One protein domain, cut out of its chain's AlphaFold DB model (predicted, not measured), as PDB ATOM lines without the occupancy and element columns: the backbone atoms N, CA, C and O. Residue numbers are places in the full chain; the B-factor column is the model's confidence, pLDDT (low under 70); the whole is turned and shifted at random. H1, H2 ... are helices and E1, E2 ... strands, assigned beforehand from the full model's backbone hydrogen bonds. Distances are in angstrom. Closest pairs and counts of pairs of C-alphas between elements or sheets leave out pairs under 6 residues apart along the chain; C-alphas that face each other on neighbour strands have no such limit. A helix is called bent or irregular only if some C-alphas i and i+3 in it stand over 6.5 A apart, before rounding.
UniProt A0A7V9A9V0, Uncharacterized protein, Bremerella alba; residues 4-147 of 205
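This is residues 4 to 147 of the 205 residues of an uncharacterized protein of Bremerella alba (UniProt A0A7V9A9V0). A flat, loose L: in one limb the short two-stranded sheet E1 and E2 packs beside arm H4a of a bent helix, with H1 across that arm's far end. In the other, the long helices H2 and H3 cross steeply, and arm H4b packs on both at the corner. The printed part has 144 residues, in the order H1, E1, H2, H3, E2, H4, mostly helix, with an antiparallel sheet. It is loose, with a radius of gyration of the C-alphas of 19.4 A, and spans 55 by 52 by 23 A.

E1 is residues 18 to 21 and E2 residues 81 to 84. H4, residues 103 to 134, was assigned as one helix by its hydrogen bonds but is bent, C-alphas 117 and 120 being 7.0 A apart; its arms are H4a, residues 103 to 117, 21.3 A, and H4b, residues 120 to 134, 21.0 A, which ends with C-alpha 134 at (126.080, 123.448, 158.313). H2 is residues 31 to 55, 36.7 A; H3 is residues 60 to 80, 29.9 A. H1, residues 4 to 9, begins at (133.091, 139.255, 107.171).

E1 and E2 are antiparallel at 152 degrees, with N 20 and O 82 at 2.9 A. The closest C-alphas of E2 and H4a, Pro 83 and Leu 111, are 5.4 A apart. H4a touches H1 about perpendicular, 89 degrees, at Ile 103 and Glu 5, 5.6 A. H4b touches H2 at Ile 124 and Ala 41, 4.9 A, and H3 at Gly 121 and Ile 75, 4.5 A. H2 touches H3 at a steep tilt of 52 degrees, opposite ways, at Phe 49 and Ser 67, 5.5 A. Every O i to N i+4 pair is within hydrogen-bond range in H1, H3, H4a and H4b, and 19 of 21 in H2.

The C-alphas of Asp 11 and Pro 59, the two farthest apart, are 56.8 A apart. The printed part has no cut. The link from E2 to H4 is long, 18 residues. Residues 142 to 147 have pLDDT under 70.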
ATOM      1  N   TYR A   4     131.659 139.466 107.285       83.12
ATOM      2  CA  TYR A   4     133.091 139.255 107.171       83.12
ATOM      3  C   TYR A   4     133.639 138.340 108.275       83.12
ATOM      4  O   TYR A   4     134.315 137.368 107.954       83.12
ATOM      5  N   GLU A   5     133.244 138.569 109.533       79.94
ATOM      6  CA  GLU A   5     133.586 137.703 110.677       79.94
ATOM      7  C   GLU A   5     133.140 136.255 110.420       79.94
ATOM      8  O   GLU A   5     133.887 135.308 110.634       79.94
ATOM      9  N   TYR A   6     131.929 136.076 109.878       83.62
ATOM     10  CA  TYR A   6     131.402 134.747 109.556       83.62
ATOM     11  C   TYR A   6     132.235 134.018 108.496       83.62
ATOM     12  O   TYR A   6     132.380 132.799 108.552       83.62
ATOM     13  N   TRP A   7     132.764 134.749 107.512       87.88
ATOM     14  CA  TRP A   7     133.524 134.141 106.426       87.88
ATOM     15  C   TRP A   7     134.960 133.797 106.836       87.88
ATOM     16  O   TRP A   7     135.468 132.767 106.404       87.88
ATOM     17  N   CYS A   8     135.585 134.611 107.689       83.44
ATOM     18  CA  CYS A   8     136.909 134.336 108.246       83.44
ATOM     19  C   CYS A   8     136.893 133.152 109.234       83.44
ATOM     20  O   CYS A   8     137.749 132.277 109.134       83.44
ATOM     21  N   GLU A   9     135.872 133.040 110.091       83.75
ATOM     22  CA  GLU A   9     135.737 131.919 111.043       83.75
ATOM     23  C   GLU A   9     135.519 130.555 110.349       83.75
ATOM     24  O   GLU A   9     135.818 129.502 110.908       83.75
ATOM     25  N   LEU A  10     134.997 130.548 109.115       87.69
ATOM     26  CA  LEU A  10     134.853 129.328 108.308       87.69
ATOM     27  C   LEU A  10     136.202 128.737 107.871       87.69
ATOM     28  O   LEU A  10     136.268 127.531 107.628       87.69
ATOM     29  N   ASP A  11     137.231 129.575 107.729       88.38
ATOM     30  CA  ASP A  11     138.565 129.176 107.266       88.38
ATOM     31  C   ASP A  11     139.486 128.816 108.445       88.38
ATOM     32  O   ASP A  11     140.222 127.831 108.369       88.38
ATOM     33  N   ASP A  12     139.385 129.550 109.560       85.38
ATOM     34  CA  ASP A  12     140.157 129.305 110.784       85.38
ATOM     35  C   ASP A  12     139.265 129.369 112.042       85.38
ATOM     36  O   ASP A  12     139.097 130.437 112.637       85.38
ATOM     37  N   PRO A  13     138.642 128.246 112.451       85.25
ATOM     38  CA  PRO A  13     137.795 128.216 113.635       85.25
ATOM     39  C   PRO A  13     138.649 128.321 114.901       85.25
ATOM     40  O   PRO A  13     139.402 127.405 115.246       85.25
ATOM     41  N   GLN A  14     138.481 129.416 115.636       87.44
ATOM     42  CA  GLN A  14     139.220 129.651 116.869       87.44
ATOM     43  C   GLN A  14     138.502 129.005 118.069       87.44
ATOM     44  O   GLN A  14     137.284 128.784 118.061       87.44
ATOM     45  N   PRO A  15     139.234 128.650 119.139       88.56
ATOM     46  CA  PRO A  15     138.645 127.951 120.267       88.56
ATOM     47  C   PRO A  15     137.634 128.838 121.007       88.56
ATOM     48  O   PRO A  15     137.935 129.957 121.439       88.56
ATOM     49  N   VAL A  16     136.431 128.297 121.195       91.81
ATOM     50  CA  VAL A  16     135.321 128.949 121.897       91.81
ATOM     51  C   VAL A  16     135.206 128.460 123.335       91.81
ATOM     52  O   VAL A  16     135.392 127.280 123.636       91.81
ATOM     53  N   GLY A  17     134.859 129.381 124.227       92.75
ATOM     54  CA  GLY A  17     134.472 129.077 125.593       92.75
ATOM     55  C   GLY A  17     133.182 128.259 125.663       92.75
ATOM     56  O   GLY A  17     132.415 128.153 124.700       92.75
ATOM     57  N   ASN A  18     132.920 127.684 126.833       95.69
ATOM     58  CA  ASN A  18     131.757 126.842 127.075       95.69
ATOM     59  C   ASN A  18     130.942 127.333 128.281       95.69
ATOM     60  O   ASN A  18     131.363 128.185 129.064       95.69
ATOM     61  N   ILE A  19     129.724 126.810 128.400       95.69
ATOM     62  CA  ILE A  19     128.874 127.016 129.570       95.69
ATOM     63  C   ILE A  19     128.730 125.660 130.241       95.69
ATOM     64  O   ILE A  19     128.128 124.745 129.677       95.69
ATOM     65  N   GLU A  20     129.285 125.531 131.438       95.62
ATOM     66  CA  GLU A  20     129.111 124.344 132.259       95.62
ATOM     67  C   GLU A  20     127.817 124.467 133.069       95.62
ATOM     68  O   GLU A  20     127.519 125.514 133.654       95.62
ATOM     69  N   VAL A  21     127.034 123.384 133.095       95.81
ATOM     70  CA  VAL A  21     125.856 123.290 133.958       95.81
ATOM     71  C   VAL A  21     126.278 122.679 135.284       95.81
ATOM     72  O   VAL A  21     126.548 121.479 135.373       95.81
ATOM     73  N   ASN A  22     126.319 123.503 136.324       92.06
ATOM     74  CA  ASN A  22     126.685 123.047 137.647       92.06
ATOM     75  C   ASN A  22     125.569 122.199 138.258       92.06
ATOM     76  O   ASN A  22     124.428 122.637 138.409       92.06
ATOM     77  N   THR A  23     125.929 120.985 138.655       89.19
ATOM     78  CA  THR A  23     125.026 120.030 139.308       89.19
ATOM     79  C   THR A  23     125.497 119.641 140.701       89.19
ATOM     80  O   THR A  23     124.790 118.907 141.386       89.19
ATOM     81  N   LYS A  24     126.676 120.122 141.119       88.69
ATOM     82  CA  LYS A  24     127.339 119.682 142.344       88.69
ATOM     83  C   LYS A  24     127.640 120.858 143.264       88.69
ATOM     84  O   LYS A  24     127.984 121.950 142.813       88.69
ATOM     85  N   HIS A  25     127.548 120.625 144.569       89.44
ATOM     86  CA  HIS A  25     127.962 121.595 145.584       89.44
ATOM     87  C   HIS A  25     128.889 120.957 146.611       89.44
ATOM     88  O   HIS A  25     128.504 120.061 147.366       89.44
ATOM     89  N   VAL A  26     130.111 121.482 146.676       88.75
ATOM     90  CA  VAL A  26     131.090 121.124 147.702       88.75
ATOM     91  C   VAL A  26     131.008 122.150 148.823       88.75
ATOM     92  O   VAL A  26     131.402 123.306 148.651       88.75
ATOM     93  N   ALA A  27     130.487 121.728 149.975       89.00
ATOM     94  CA  ALA A  27     130.296 122.631 151.099       89.00
ATOM     95  C   ALA A  27     131.609 122.967 151.812       89.00
ATOM     96  O   ALA A  27     132.467 122.108 152.030       89.00
ATOM     97  N   GLN A  28     131.738 124.220 152.241       89.44
ATOM     98  CA  GLN A  28     132.850 124.656 153.086       89.44
ATOM     99  C   GLN A  28     132.710 124.105 154.513       89.44
ATOM    100  O   GLN A  28     131.689 124.294 155.169       89.44
ATOM    101  N   GLN A  29     133.763 123.459 155.027       83.06
ATOM    102  CA  GLN A  29     133.749 122.858 156.370       83.06
ATOM    103  C   GLN A  29     134.028 123.872 157.492       83.06
ATOM    104  O   GLN A  29     133.590 123.694 158.633       83.06
ATOM    105  N   SER A  30     134.761 124.948 157.193       90.62
ATOM    106  CA  SER A  30     135.140 125.945 158.196       90.62
ATOM    107  C   SER A  30     133.974 126.878 158.527       90.62
ATOM    108  O   SER A  30     133.579 127.718 157.718       90.62
ATOM    109  N   LYS A  31     133.462 126.785 159.761       94.50
ATOM    110  CA  LYS A  31     132.338 127.605 160.254       94.50
ATOM    111  C   LYS A  31     132.603 129.111 160.140       94.50
ATOM    112  O   LYS A  31     131.695 129.867 159.812       94.50
ATOM    113  N   TRP A  32     133.843 129.539 160.379       95.19
ATOM    114  CA  TRP A  32     134.235 130.945 160.263       95.19
ATOM    115  C   TRP A  32     134.182 131.441 158.819       95.19
ATOM    116  O   TRP A  32     133.672 132.531 158.572       95.19
ATOM    117  N   VAL A  33     134.636 130.629 157.858       94.06
ATOM    118  CA  VAL A  33     134.554 130.972 156.429       94.06
ATOM    119  C   VAL A  33     133.096 131.112 156.007       94.06
ATOM    120  O   VAL A  33     132.737 132.108 155.384       94.06
ATOM    121  N   VAL A  34     132.233 130.172 156.408       95.19
ATOM    122  CA  VAL A  34     130.791 130.240 156.122       95.19
ATOM    123  C   VAL A  34     130.162 131.496 156.731       95.19
ATOM    124  O   VAL A  34     129.375 132.165 156.066       95.19
ATOM    125  N   PHE A  35     130.547 131.874 157.953       97.12
ATOM    126  CA  PHE A  35     130.066 133.097 158.598       97.12
ATOM    127  C   PHE A  35     130.459 134.371 157.829       97.12
ATOM    128  O   PHE A  35     129.600 135.207 157.550       97.12
ATOM    129  N   PHE A  36     131.725 134.514 157.420       97.50
ATOM    130  CA  PHE A  36     132.153 135.665 156.612       97.50
ATOM    131  C   PHE A  36     131.483 135.691 155.236       97.50
ATOM    132  O   PHE A  36     131.039 136.752 154.788       97.50
ATOM    133  N   LYS A  37     131.338 134.525 154.592       96.88
ATOM    134  CA  LYS A  37     130.580 134.399 153.343       96.88
ATOM    135  C   LYS A  37     129.134 134.845 153.531       96.88
ATOM    136  O   LYS A  37     128.623 135.576 152.691       96.88
ATOM    137  N   LEU A  38     128.494 134.479 154.644       97.81
ATOM    138  CA  LEU A  38     127.123 134.879 154.959       97.81
ATOM    139  C   LEU A  38     126.979 136.397 155.099       97.81
ATOM    140  O   LEU A  38     126.025 136.957 154.563       97.81
ATOM    141  N   ILE A  39     127.924 137.076 155.756       98.19
ATOM    142  CA  ILE A  39     127.927 138.545 155.842       98.19
ATOM    143  C   ILE A  39     128.031 139.155 154.439       98.19
ATOM    144  O   ILE A  39     127.197 139.978 154.062       98.19
ATOM    145  N   ALA A  40     129.011 138.719 153.643       97.94
ATOM    146  CA  ALA A  40     129.206 139.220 152.283       97.94
ATOM    147  C   ALA A  40     127.983 138.954 151.385       97.94
ATOM    148  O   ALA A  40     127.512 139.856 150.695       97.94
ATOM    149  N   ALA A  41     127.409 137.750 151.447       97.75
ATOM    150  CA  ALA A  41     126.217 137.375 150.692       97.75
ATOM    151  C   ALA A  41     124.988 138.190 151.126       97.75
ATOM    152  O   ALA A  41     124.183 138.581 150.281       97.75
ATOM    153  N   SER A  42     124.861 138.500 152.421       97.31
ATOM    154  CA  SER A  42     123.789 139.355 152.945       97.31
ATOM    155  C   SER A  42     123.894 140.782 152.404       97.31
ATOM    156  O   SER A  42     122.889 141.342 151.972       97.31
ATOM    157  N   LEU A  43     125.106 141.351 152.351       97.00
ATOM    158  CA  LEU A  43     125.349 142.673 151.762       97.00
ATOM    159  C   LEU A  43     125.039 142.697 150.257       97.00
ATOM    160  O   LEU A  43     124.353 143.604 149.789       97.00
ATOM    161  N   MET A  44     125.478 141.682 149.503       96.38
ATOM    162  CA  MET A  44     125.166 141.564 148.070       96.38
ATOM    163  C   MET A  44     123.658 141.424 147.825       96.38
ATOM    164  O   MET A  44     123.106 142.082 146.944       96.38
ATOM    165  N   THR A  45     122.974 140.612 148.635       96.12
ATOM    166  CA  THR A  45     121.518 140.423 148.547       96.12
ATOM    167  C   THR A  45     120.776 141.719 148.871       96.12
ATOM    168  O   THR A  45     119.844 142.080 148.159       96.12
ATOM    169  N   ALA A  46     121.212 142.468 149.889       94.94
ATOM    170  CA  ALA A  46     120.643 143.778 150.200       94.94
ATOM    171  C   ALA A  46     120.786 144.756 149.020       94.94
ATOM    172  O   ALA A  46     119.825 145.446 148.682       94.94
ATOM    173  N   GLY A  47     121.941 144.761 148.342       93.25
ATOM    174  CA  GLY A  47     122.146 145.528 147.109       93.25
ATOM    175  C   GLY A  47     121.183 145.121 145.987       93.25
ATOM    176  O   GLY A  47     120.564 145.982 145.363       93.25
ATOM    177  N   LEU A  48     120.986 143.814 145.786       92.94
ATOM    178  CA  LEU A  48     120.068 143.275 144.777       92.94
ATOM    179  C   LEU A  48     118.606 143.672 145.039       92.94
ATOM    180  O   LEU A  48     117.882 144.002 144.104       92.94
ATOM    181  N   PHE A  49     118.177 143.692 146.304       93.00
ATOM    182  CA  PHE A  49     116.837 144.146 146.696       93.00
ATOM    183  C   PHE A  49     116.682 145.670 146.664       93.00
ATOM    184  O   PHE A  49     115.569 146.163 146.475       93.00
ATOM    185  N   GLY A  50     117.773 146.420 146.839       91.00
ATOM    186  CA  GLY A  50     117.761 147.881 146.821       91.00
ATOM    187  C   GLY A  50     117.335 148.458 145.472       91.00
ATOM    188  O   GLY A  50     116.593 149.438 145.440       91.00
ATOM    189  N   VAL A  51     117.735 147.823 144.363       86.75
ATOM    190  CA  VAL A  51     117.425 148.310 143.007       86.75
ATOM    191  C   VAL A  51     115.909 148.360 142.760       86.75
ATOM    192  O   VAL A  51     115.391 149.454 142.530       86.75
ATOM    193  N   PRO A  52     115.134 147.264 142.862       86.38
ATOM    194  CA  PRO A  52     113.714 147.346 142.540       86.38
ATOM    195  C   PRO A  52     112.922 148.133 143.591       86.38
ATOM    196  O   PRO A  52     111.933 148.766 143.237       86.38
ATOM    197  N   LEU A  53     113.368 148.169 144.855       89.50
ATOM    198  CA  LEU A  53     112.745 149.012 145.884       89.50
ATOM    199  C   LEU A  53     112.843 150.509 145.561       89.50
ATOM    200  O   LEU A  53     111.926 151.253 145.900       89.50
ATOM    201  N   TYR A  54     113.929 150.945 144.921       91.81
ATOM    202  CA  TYR A  54     114.133 152.346 144.556       91.81
ATOM    203  C   TYR A  54     113.490 152.716 143.211       91.81
ATOM    204  O   TYR A  54     112.954 153.812 143.066       91.81
ATOM    205  N   PHE A  55     113.532 151.815 142.223       93.06
ATOM    206  CA  PHE A  55     113.106 152.121 140.852       93.06
ATOM    207  C   PHE A  55     111.659 151.726 140.518       93.06
ATOM    208  O   PHE A  55     111.108 152.258 139.554       93.06
ATOM    209  N   LEU A  56     111.021 150.817 141.269       92.12
ATOM    210  CA  LEU A  56     109.636 150.417 140.995       92.12
ATOM    211  C   LEU A  56     108.640 151.305 141.760       92.12
ATOM    212  O   LEU A  56     108.685 151.343 142.990       92.12
ATOM    213  N   PRO A  57     107.673 151.948 141.075       94.12
ATOM    214  CA  PRO A  57     106.627 152.755 141.706       94.12
ATOM    215  C   PRO A  57     105.508 151.869 142.288       94.12
ATOM    216  O   PRO A  57     104.327 152.057 141.998       94.12
ATOM    217  N   LEU A  58     105.874 150.862 143.078       94.88
ATOM    218  CA  LEU A  58     104.953 149.932 143.726       94.88
ATOM    219  C   LEU A  58     105.000 150.114 145.254       94.88
ATOM    220  O   LEU A  58     106.009 150.564 145.801       94.88
ATOM    221  N   PRO A  59     103.928 149.746 145.981       96.06
ATOM    222  CA  PRO A  59     103.968 149.626 147.433       96.06
ATOM    223  C   PRO A  59     105.124 148.725 147.886       96.06
ATOM    224  O   PRO A  59     105.364 147.677 147.288       96.06
ATOM    225  N   VAL A  60     105.780 149.082 148.995       93.56
ATOM    226  CA  VAL A  60     107.005 148.419 149.490       93.56
ATOM    227  C   VAL A  60     106.886 146.893 149.562       93.56
ATOM    228  O   VAL A  60     107.814 146.185 149.183       93.56
ATOM    229  N   TRP A  61     105.741 146.364 150.002       95.00
ATOM    230  CA  TRP A  61     105.533 144.915 150.097       95.00
ATOM    231  C   TRP A  61     105.451 144.228 148.721       95.00
ATOM    232  O   TRP A  61     105.948 143.114 148.570       95.00
ATOM    233  N   GLN A  62     104.871 144.893 147.712       95.50
ATOM    234  CA  GLN A  62     104.809 144.387 146.335       95.50
ATOM    235  C   GLN A  62     106.191 144.434 145.695       95.50
ATOM    236  O   GLN A  62     106.629 143.437 145.127       95.50
ATOM    237  N   SER A  63     106.907 145.552 145.856       94.25
ATOM    238  CA  SER A  63     108.298 145.675 145.418       94.25
ATOM    239  C   SER A  63     109.176 144.604 146.060       94.25
ATOM    240  O   SER A  63     109.957 143.969 145.366       94.25
ATOM    241  N   GLY A  64     109.003 144.333 147.358       94.25
ATOM    242  CA  GLY A  64     109.728 143.275 148.060       94.25
ATOM    243  C   GLY A  64     109.470 141.882 147.480       94.25
ATOM    244  O   GLY A  64     110.417 141.123 147.279       94.25
ATOM    245  N   LEU A  65     108.215 141.557 147.156       95.31
ATOM    246  CA  LEU A  65     107.860 140.280 146.530       95.31
ATOM    247  C   LEU A  65     108.455 140.149 145.120       95.31
ATOM    248  O   LEU A  65     108.998 139.102 144.773       95.31
ATOM    249  N   VAL A  66     108.393 141.221 144.327       94.12
ATOM    250  CA  VAL A  66     108.980 141.276 142.981       94.12
ATOM    251  C   VAL A  66     110.504 141.135 143.049       94.12
ATOM    252  O   VAL A  66     111.068 140.302 142.340       94.12
ATOM    253  N   SER A  67     111.168 141.863 143.953       94.50
ATOM    254  CA  SER A  67     112.606 141.736 144.214       94.50
ATOM    255  C   SER A  67     112.990 140.314 144.608       94.50
ATOM    256  O   SER A  67     113.968 139.786 144.088       94.50
ATOM    257  N   ALA A  68     112.215 139.670 145.486       95.31
ATOM    258  CA  ALA A  68     112.468 138.296 145.901       95.31
ATOM    259  C   ALA A  68     112.351 137.307 144.733       95.31
ATOM    260  O   ALA A  68     113.199 136.427 144.595       95.31
ATOM    261  N   GLY A  69     111.349 137.481 143.864       95.31
ATOM    262  CA  GLY A  69     111.197 136.684 142.647       95.31
ATOM    263  C   GLY A  69     112.390 136.835 141.700       95.31
ATOM    264  O   GLY A  69     112.986 135.837 141.296       95.31
ATOM    265  N   PHE A  70     112.795 138.074 141.401       94.38
ATOM    266  CA  PHE A  70     113.968 138.339 140.560       94.38
ATOM    267  C   PHE A  70     115.258 137.797 141.170       94.38
ATOM    268  O   PHE A  70     116.040 137.159 140.467       94.38
ATOM    269  N   ALA A  71     115.466 138.001 142.472       95.75
ATOM    270  CA  ALA A  71     116.634 137.493 143.175       95.75
ATOM    271  C   ALA A  71     116.704 135.965 143.118       95.75
ATOM    272  O   ALA A  71     117.762 135.418 142.824       95.75
ATOM    273  N   MET A  72     115.583 135.274 143.332       96.81
ATOM    274  CA  MET A  72     115.524 133.813 143.275       96.81
ATOM    275  C   MET A  72     115.859 133.280 141.877       96.81
ATOM    276  O   MET A  72     116.663 132.356 141.758       96.81
ATOM    277  N   ILE A  73     115.299 133.884 140.824       96.81
ATOM    278  CA  ILE A  73     115.593 133.506 139.432       96.81
ATOM    279  C   ILE A  73     117.069 133.762 139.110       96.81
ATOM    280  O   ILE A  73     117.747 132.880 138.588       96.81
ATOM    281  N   TYR A  74     117.589 134.939 139.463       97.00
ATOM    282  CA  TYR A  74     118.986 135.305 139.232       97.00
ATOM    283  C   TYR A  74     119.960 134.370 139.959       97.00
ATOM    284  O   TYR A  74     120.867 133.834 139.327       97.00
ATOM    285  N   ILE A  75     119.755 134.125 141.256       97.19
ATOM    286  CA  ILE A  75     120.595 133.229 142.066       97.19
ATOM    287  C   ILE A  75     120.528 131.798 141.517       97.19
ATOM    288  O   ILE A  75     121.563 131.144 141.402       97.19
ATOM    289  N   GLY A  76     119.340 131.324 141.124       97.06
ATOM    290  CA  GLY A  76     119.162 130.007 140.509       97.06
ATOM    291  C   GLY A  76     119.921 129.860 139.189       97.06
ATOM    292  O   GLY A  76     120.668 128.901 139.014       97.06
ATOM    293  N   MET A  77     119.799 130.834 138.280       97.56
ATOM    294  CA  MET A  77     120.553 130.835 137.019       97.56
ATOM    295  C   MET A  77     122.061 130.937 137.257       97.56
ATOM    296  O   MET A  77     122.830 130.218 136.632       97.56
ATOM    297  N   ALA A  78     122.491 131.797 138.179       96.69
ATOM    298  CA  ALA A  78     123.899 131.984 138.504       96.69
ATOM    299  C   ALA A  78     124.545 130.744 139.139       96.69
ATOM    300  O   ALA A  78     125.738 130.496 138.938       96.69
ATOM    301  N   PHE A  79     123.764 129.974 139.901       96.12
ATOM    302  CA  PHE A  79     124.188 128.688 140.436       96.12
ATOM    303  C   PHE A  79     124.341 127.642 139.332       96.12
ATOM    304  O   PHE A  79     125.358 126.959 139.305       96.12
ATOM    305  N   LEU A  80     123.350 127.531 138.442       96.62
ATOM    306  CA  LEU A  80     123.308 126.493 137.412       96.62
ATOM    307  C   LEU A  80     124.278 126.753 136.261       96.62
ATOM    308  O   LEU A  80     124.857 125.802 135.761       96.62
ATOM    309  N   PHE A  81     124.464 127.998 135.827       97.38
ATOM    310  CA  PHE A  81     125.277 128.313 134.654       97.38
ATOM    311  C   PHE A  81     126.635 128.901 135.052       97.38
ATOM    312  O   PHE A  81     126.733 129.994 135.629       97.38
ATOM    313  N   ILE A  82     127.701 128.180 134.707       95.69
ATOM    314  CA  ILE A  82     129.087 128.612 134.878       95.69
ATOM    315  C   ILE A  82     129.682 128.871 133.488       95.69
ATOM    316  O   ILE A  82     130.095 127.936 132.806       95.69
ATOM    317  N   PRO A  83     129.700 130.132 133.024       95.38
ATOM    318  CA  PRO A  83     130.369 130.478 131.782       95.38
ATOM    319  C   PRO A  83     131.889 130.450 131.983       95.38
ATOM    320  O   PRO A  83     132.414 131.071 132.916       95.38
ATOM    321  N   HIS A  84     132.581 129.764 131.080       94.06
ATOM    322  CA  HIS A  84     134.031 129.739 130.960       94.06
ATOM    323  C   HIS A  84     134.411 130.339 129.610       94.06
ATOM    324  O   HIS A  84     134.259 129.702 128.570       94.06
ATOM    325  N   ALA A  85     134.881 131.583 129.630       93.06
ATOM    326  CA  ALA A  85     135.459 132.211 128.451       93.06
ATOM    327  C   ALA A  85     136.837 131.606 128.166       93.06
ATOM    328  O   ALA A  85     137.594 131.333 129.101       93.06
ATOM    329  N   ASN A  86     137.176 131.438 126.890       91.75
ATOM    330  CA  ASN A  86     138.555 131.166 126.524       91.75
ATOM    331  C   ASN A  86     139.337 132.483 126.491       91.75
ATOM    332  O   ASN A  86     139.129 133.304 125.602       91.75
ATOM    333  N   THR A  87     140.229 132.685 127.462       87.88
ATOM    334  CA  THR A  87     140.985 133.936 127.591       87.88
ATOM    335  C   THR A  87     142.098 134.099 126.560       87.88
ATOM    336  O   THR A  87     142.584 135.211 126.372       87.88
ATOM    337  N   ASP A  88     142.479 133.017 125.883       87.00
ATOM    338  CA  ASP A  88     143.496 133.057 124.830       87.00
ATOM    339  C   ASP A  88     142.926 133.610 123.513       87.00
ATOM    340  O   ASP A  88     143.681 134.018 122.635       87.00
ATOM    341  N   ASN A  89     141.593 133.665 123.394       83.62
ATOM    342  CA  ASN A  89     140.865 134.150 122.226       83.62
ATOM    343  C   ASN A  89     139.858 135.244 122.628       83.62
ATOM    344  O   ASN A  89     138.646 135.023 122.643       83.62
ATOM    345  N   MET A  90     140.381 136.408 123.023       83.62
ATOM    346  CA  MET A  90     139.593 137.597 123.385       83.62
ATOM    347  C   MET A  90     140.057 138.837 122.605       83.62
ATOM    348  O   MET A  90     140.169 139.924 123.162       83.62
ATOM    349  N   GLY A  91     140.458 138.670 121.347       80.44
ATOM    350  CA  GLY A  91     140.939 139.782 120.531       80.44
ATOM    351  C   GLY A  91     142.200 140.458 121.086       80.44
ATOM    352  O   GLY A  91     143.047 139.840 121.740       80.44
ATOM    353  N   TRP A  92     142.379 141.744 120.781       77.88
ATOM    354  CA  TRP A  92     143.631 142.447 121.076       77.88
ATOM    355  C   TRP A  92     143.619 143.076 122.473       77.88
ATOM    356  O   TRP A  92     142.588 143.515 122.986       77.88
ATOM    357  N   LEU A  93     144.803 143.140 123.095       83.06
ATOM    358  CA  LEU A  93     144.988 143.633 124.469       83.06
ATOM    359  C   LEU A  93     144.124 142.881 125.508       83.06
ATOM    360  O   LEU A  93     143.733 143.459 126.518       83.06
ATOM    361  N   GLY A  94     143.829 141.599 125.264       73.38
ATOM    362  CA  GLY A  94     143.095 140.740 126.200       73.38
ATOM    363  C   GLY A  94     141.620 141.111 126.376       73.38
ATOM    364  O   GLY A  94     141.118 141.057 127.496       73.38
ATOM    365  N   GLY A  95     140.933 141.517 125.305       76.69
ATOM    366  CA  GLY A  95     139.492 141.818 125.323       76.69
ATOM    367  C   GLY A  95     139.137 143.293 125.213       76.69
ATOM    368  O   GLY A  95     137.954 143.625 125.191       76.69
ATOM    369  N   MET A  96     140.125 144.195 125.178       80.50
ATOM    370  CA  MET A  96     139.857 145.639 125.132       80.50
ATOM    371  C   MET A  96     139.537 146.142 123.725       80.50
ATOM    372  O   MET A  96     138.873 147.169 123.586       80.50
ATOM    373  N   VAL A  97     140.028 145.452 122.694       83.19
ATOM    374  CA  VAL A  97     139.786 145.796 121.294       83.19
ATOM    375  C   VAL A  97     139.248 144.567 120.578       83.19
ATOM    376  O   VAL A  97     139.887 143.517 120.585       83.19
ATOM    377  N   ASP A  98     138.075 144.753 119.981       79.19
ATOM    378  CA  ASP A  98     137.352 143.753 119.205       79.19
ATOM    379  C   ASP A  98     138.193 143.267 118.025       79.19
ATOM    380  O   ASP A  98     138.767 144.086 117.298       79.19
ATOM    381  N   ASP A  99     138.263 141.952 117.843       79.56
ATOM    382  CA  ASP A  99     138.837 141.371 116.639       79.56
ATOM    383  C   ASP A  99     137.751 141.296 115.545       79.56
ATOM    384  O   ASP A  99     136.848 140.463 115.627       79.56
ATOM    385  N   PRO A 100     137.821 142.127 114.483       77.25
ATOM    386  CA  PRO A 100     136.775 142.181 113.463       77.25
ATOM    387  C   PRO A 100     136.758 140.952 112.538       77.25
ATOM    388  O   PRO A 100     135.985 140.932 111.574       77.25
ATOM    389  N   PHE A 101     137.633 139.966 112.759       81.88
ATOM    390  CA  PHE A 101     137.759 138.773 111.927       81.88
ATOM    391  C   PHE A 101     137.143 137.517 112.565       81.88
ATOM    392  O   PHE A 101     136.848 136.580 111.828       81.88
ATOM    393  N   HIS A 102     136.893 137.489 113.880       80.81
ATOM    394  CA  HIS A 102     136.538 136.253 114.590       80.81
ATOM    395  C   HIS A 102     135.248 136.392 115.411       80.81
ATOM    396  O   HIS A 102     135.171 137.155 116.370       80.81
ATOM    397  N   ILE A 103     134.224 135.595 115.081       85.69
ATOM    398  CA  ILE A 103     132.953 135.536 115.833       85.69
ATOM    399  C   ILE A 103     133.172 134.945 117.231       85.69
ATOM    400  O   ILE A 103     132.455 135.256 118.187       85.69
ATOM    401  N   SER A 104     134.150 134.053 117.348       87.31
ATOM    402  CA  SER A 104     134.513 133.418 118.609       87.31
ATOM    403  C   SER A 104     134.990 134.418 119.680       87.31
ATOM    404  O   SER A 104     134.732 134.169 120.862       87.31
ATOM    405  N   ASP A 105     135.571 135.567 119.300       88.25
ATOM    406  CA  ASP A 105     135.953 136.657 120.221       88.25
ATOM    407  C   ASP A 105     134.721 137.267 120.908       88.25
ATOM    408  O   ASP A 105     134.610 137.290 122.138       88.25
ATOM    409  N   ASP A 106     133.727 137.658 120.106       88.12
ATOM    410  CA  ASP A 106     132.437 138.184 120.560       88.12
ATOM    411  C   ASP A 106     131.768 137.242 121.578       88.12
ATOM    412  O   ASP A 106     131.250 137.667 122.619       88.12
ATOM    413  N   TRP A 107     131.817 135.937 121.298       90.88
ATOM    414  CA  TRP A 107     131.275 134.912 122.185       90.88
ATOM    415  C   TRP A 107     132.063 134.793 123.496       90.88
ATOM    416  O   TRP A 107     131.459 134.772 124.572       90.88
ATOM    417  N   ASN A 108     133.396 134.764 123.446       92.56
ATOM    418  CA  ASN A 108     134.243 134.696 124.640       92.56
ATOM    419  C   ASN A 108     134.093 135.942 125.524       92.56
ATOM    420  O   ASN A 108     133.960 135.823 126.746       92.56
ATOM    421  N   ARG A 109     134.002 137.132 124.925       90.50
ATOM    422  CA  ARG A 109     133.731 138.385 125.640       90.50
ATOM    423  C   ARG A 109     132.347 138.383 126.286       90.50
ATOM    424  O   ARG A 109     132.209 138.783 127.446       90.50
ATOM    425  N   ALA A 110     131.329 137.875 125.590       92.12
ATOM    426  CA  ALA A 110     130.002 137.692 126.168       92.12
ATOM    427  C   ALA A 110     130.034 136.716 127.357       92.12
ATOM    428  O   ALA A 110     129.457 137.009 128.405       92.12
ATOM    429  N   LEU A 111     130.750 135.591 127.249       94.38
ATOM    430  CA  LEU A 111     130.925 134.642 128.353       94.38
ATOM    431  C   LEU A 111     131.634 135.275 129.555       94.38
ATOM    432  O   LEU A 111     131.203 135.054 130.686       94.38
ATOM    433  N   MET A 112     132.664 136.096 129.337       93.62
ATOM    434  CA  MET A 112     133.329 136.838 130.413       93.62
ATOM    435  C   MET A 112     132.368 137.823 131.086       93.62
ATOM    436  O   MET A 112     132.298 137.882 132.316       93.62
ATOM    437  N   PHE A 113     131.586 138.562 130.298       94.25
ATOM    438  CA  PHE A 113     130.559 139.452 130.827       94.25
ATOM    439  C   PHE A 113     129.542 138.683 131.680       94.25
ATOM    440  O   PHE A 113     129.285 139.059 132.825       94.25
ATOM    441  N   TYR A 114     129.021 137.556 131.186       95.81
ATOM    442  CA  TYR A 114     128.119 136.701 131.962       95.81
ATOM    443  C   TYR A 114     128.793 136.117 133.203       95.81
ATOM    444  O   TYR A 114     128.141 135.985 134.237       95.81
ATOM    445  N   HIS A 115     130.089 135.811 133.152       94.62
ATOM    446  CA  HIS A 115     130.840 135.354 134.316       94.62
ATOM    447  C   HIS A 115     130.851 136.414 135.420       94.62
ATOM    448  O   HIS A 115     130.543 136.101 136.572       94.62
ATOM    449  N   ALA A 116     131.130 137.669 135.059       94.81
ATOM    450  CA  ALA A 116     131.110 138.794 135.985       94.81
ATOM    451  C   ALA A 116     129.694 139.070 136.523       94.81
ATOM    452  O   ALA A 116     129.512 139.230 137.730       94.81
ATOM    453  N   VAL A 117     128.680 139.060 135.651       96.06
ATOM    454  CA  VAL A 117     127.280 139.322 136.025       96.06
ATOM    455  C   VAL A 117     126.706 138.223 136.915       96.06
ATOM    456  O   VAL A 117     125.989 138.531 137.862       96.06
ATOM    457  N   LEU A 118     127.000 136.947 136.656       96.50
ATOM    458  CA  LEU A 118     126.490 135.817 137.443       96.50
ATOM    459  C   LEU A 118     127.330 135.541 138.703       96.50
ATOM    460  O   LEU A 118     126.856 134.866 139.615       96.50
ATOM    461  N   GLY A 119     128.553 136.069 138.788       96.50
ATOM    462  CA  GLY A 119     129.472 135.850 139.910       96.50
ATOM    463  C   GLY A 119     128.851 136.112 141.291       96.50
ATOM    464  O   GLY A 119     128.854 135.203 142.128       96.50
ATOM    465  N   PRO A 120     128.257 137.296 141.544       96.62
ATOM    466  CA  PRO A 120     127.618 137.598 142.825       96.62
ATOM    467  C   PRO A 120     126.478 136.632 143.178       96.62
ATOM    468  O   PRO A 120     126.413 136.134 144.301       96.62
ATOM    469  N   GLY A 121     125.609 136.303 142.219       96.81
ATOM    470  CA  GLY A 121     124.520 135.342 142.415       96.81
ATOM    471  C   GLY A 121     125.027 133.951 142.789       96.81
ATOM    472  O   GLY A 121     124.498 133.329 143.710       96.81
ATOM    473  N   ARG A 122     126.108 133.494 142.149       96.38
ATOM    474  CA  ARG A 122     126.748 132.203 142.440       96.38
ATOM    475  C   ARG A 122     127.368 132.183 143.831       96.38
ATOM    476  O   ARG A 122     127.237 131.195 144.552       96.38
ATOM    477  N   PHE A 123     127.998 133.286 144.229       97.12
ATOM    478  CA  PHE A 123     128.535 133.446 145.576       97.12
ATOM    479  C   PHE A 123     127.427 133.352 146.635       97.12
ATOM    480  O   PHE A 123     127.581 132.627 147.623       97.12
ATOM    481  N   ILE A 124     126.289 134.023 146.416       97.94
ATOM    482  CA  ILE A 124     125.125 133.949 147.309       97.94
ATOM    483  C   ILE A 124     124.579 132.516 147.359       97.94
ATOM    484  O   ILE A 124     124.410 131.978 148.453       97.94
ATOM    485  N   ALA A 125     124.363 131.874 146.204       97.06
ATOM    486  CA  ALA A 125     123.856 130.502 146.123       97.06
ATOM    487  C   ALA A 125     124.740 129.515 146.897       97.06
ATOM    488  O   ALA A 125     124.254 128.796 147.771       97.06
ATOM    489  N   GLY A 126     126.050 129.530 146.630       95.69
ATOM    490  CA  GLY A 126     127.007 128.659 147.308       95.69
ATOM    491  C   GLY A 126     127.049 128.904 148.815       95.69
ATOM    492  O   GLY A 126     127.148 127.962 149.592       95.69
ATOM    493  N   THR A 127     126.902 130.157 149.252       97.19
ATOM    494  CA  THR A 127     126.842 130.502 150.680       97.19
ATOM    495  C   THR A 127     125.569 129.982 151.348       97.19
ATOM    496  O   THR A 127     125.631 129.460 152.460       97.19
ATOM    497  N   MET A 128     124.414 130.087 150.686       97.12
ATOM    498  CA  MET A 128     123.159 129.538 151.209       97.12
ATOM    499  C   MET A 128     123.222 128.013 151.327       97.12
ATOM    500  O   MET A 128     122.771 127.460 152.330       97.12
ATOM    501  N   LEU A 129     123.832 127.334 150.351       96.12
ATOM    502  CA  LEU A 129     124.054 125.889 150.401       96.12
ATOM    503  C   LEU A 129     125.045 125.492 151.502       96.12
ATOM    504  O   LEU A 129     124.797 124.515 152.205       96.12
ATOM    505  N   ASP A 130     126.112 126.264 151.714       95.31
ATOM    506  CA  ASP A 130     127.045 126.049 152.827       95.31
ATOM    507  C   ASP A 130     126.338 126.148 154.184       95.31
ATOM    508  O   ASP A 130     126.508 125.281 155.043       95.31
ATOM    509  N   VAL A 131     125.500 127.171 154.375       96.62
ATOM    510  CA  VAL A 131     124.702 127.336 155.598       96.62
ATOM    511  C   VAL A 131     123.694 126.195 155.750       96.62
ATOM    512  O   VAL A 131     123.573 125.634 156.837       96.62
ATOM    513  N   ALA A 132     123.009 125.799 154.674       96.06
ATOM    514  CA  ALA A 132     122.081 124.672 154.696       96.06
ATOM    515  C   ALA A 132     122.780 123.353 155.069       96.06
ATOM    516  O   ALA A 132     122.225 122.566 155.835       96.06
ATOM    517  N   CYS A 133     124.007 123.130 154.587       94.44
ATOM    518  CA  CYS A 133     124.827 121.982 154.970       94.44
ATOM    519  C   CYS A 133     125.254 122.056 156.442       94.44
ATOM    520  O   CYS A 133     125.147 121.067 157.164       94.44
ATOM    521  N   LEU A 134     125.675 123.231 156.919       93.38
ATOM    522  CA  LEU A 134     126.080 123.448 158.313       93.38
ATOM    523  C   LEU A 134     124.924 123.223 159.298       93.38
ATOM    524  O   LEU A 134     125.140 122.699 160.390       93.38
ATOM    525  N   LEU A 135     123.699 123.585 158.908       95.44
ATOM    526  CA  LEU A 135     122.476 123.345 159.680       95.44
ATOM    527  C   LEU A 135     121.940 121.907 159.546       95.44
ATOM    528  O   LEU A 135     120.972 121.560 160.218       95.44
ATOM    529  N   GLY A 136     122.538 121.075 158.688       93.69
ATOM    530  CA  GLY A 136     122.090 119.704 158.434       93.69
ATOM    531  C   GLY A 136     120.804 119.595 157.605       93.69
ATOM    532  O   GLY A 136     120.188 118.533 157.579       93.69
ATOM    533  N   VAL A 137     120.392 120.675 156.934       95.44
ATOM    534  CA  VAL A 137     119.223 120.706 156.035       95.44
ATOM    535  C   VAL A 137     119.562 120.079 154.682       95.44
ATOM    536  O   VAL A 137     118.744 119.368 154.103       95.44
ATOM    537  N   ALA A 138     120.777 120.325 154.189       92.88
ATOM    538  CA  ALA A 138     121.302 119.755 152.955       92.88
ATOM    539  C   ALA A 138     122.501 118.847 153.250       92.88
ATOM    540  O   ALA A 138     123.210 119.031 154.239       92.88
ATOM    541  N   LYS A 139     122.740 117.862 152.382       89.19
ATOM    542  CA  LYS A 139     123.993 117.103 152.372       89.19
ATOM    543  C   LYS A 139     124.880 117.694 151.290       89.19
ATOM    544  O   LYS A 139     124.415 117.888 150.171       89.19
ATOM    545  N   SER A 140     126.132 117.975 151.629       86.00
ATOM    546  CA  SER A 140     127.136 118.298 150.623       86.00
ATOM    547  C   SER A 140     127.391 117.073 149.760       86.00
ATOM    548  O   SER A 140     127.371 115.947 150.276       86.00
ATOM    549  N   ASP A 141     127.702 117.279 148.485       83.44
ATOM    550  CA  ASP A 141     128.197 116.172 147.683       83.44
ATOM    551  C   ASP A 141     129.498 115.644 148.302       83.44
ATOM    552  O   ASP A 141     130.312 116.434 148.803       83.44
ATOM    553  N   PRO A 142     129.699 114.314 148.339       68.62
ATOM    554  CA  PRO A 142     130.948 113.757 148.820       68.62
ATOM    555  C   PRO A 142     132.078 114.310 147.955       68.62
ATOM    556  O   PRO A 142     132.027 114.239 146.726       68.62
ATOM    557  N   ILE A 143     133.102 114.868 148.602       58.78
ATOM    558  CA  ILE A 143     134.331 115.263 147.923       58.78
ATOM    559  C   ILE A 143     134.961 113.966 147.403       58.78
ATOM    560  O   ILE A 143     135.635 113.254 148.138       58.78
ATOM    561  N   ALA A 144     134.713 113.628 146.139       48.69
ATOM    562  CA  ALA A 144     135.407 112.533 145.460       48.69
ATOM    563  C   ALA A 144     136.816 112.945 145.001       48.69
ATOM    564  O   ALA A 144     137.458 112.219 144.250       48.69
ATOM    565  N   VAL A 145     137.284 114.121 145.419       55.69
ATOM    566  CA  VAL A 145     138.610 114.634 145.109       55.69
ATOM    567  C   VAL A 145     139.450 114.448 146.373       55.69
ATOM    568  O   VAL A 145     139.414 115.320 147.240       55.69
ATOM    569  N   PRO A 146     140.141 113.304 146.551       59.94
ATOM    570  CA  PRO A 146     141.167 113.203 147.587       59.94
ATOM    571  C   PRO A 146     142.093 114.419 147.480       59.94
ATOM    572  O   PRO A 146     142.299 114.920 146.373       59.94
ATOM    573  N   ASP A 147     142.639 114.901 148.600       60.22
ATOM    574  CA  ASP A 147     143.513 116.090 148.629       60.22
ATOM    575  C   ASP A 147     144.603 116.043 147.539       60.22
ATOM    576  O   ASP A 147     144.963 117.065 146.959       60.22
TER     577      ASP A 147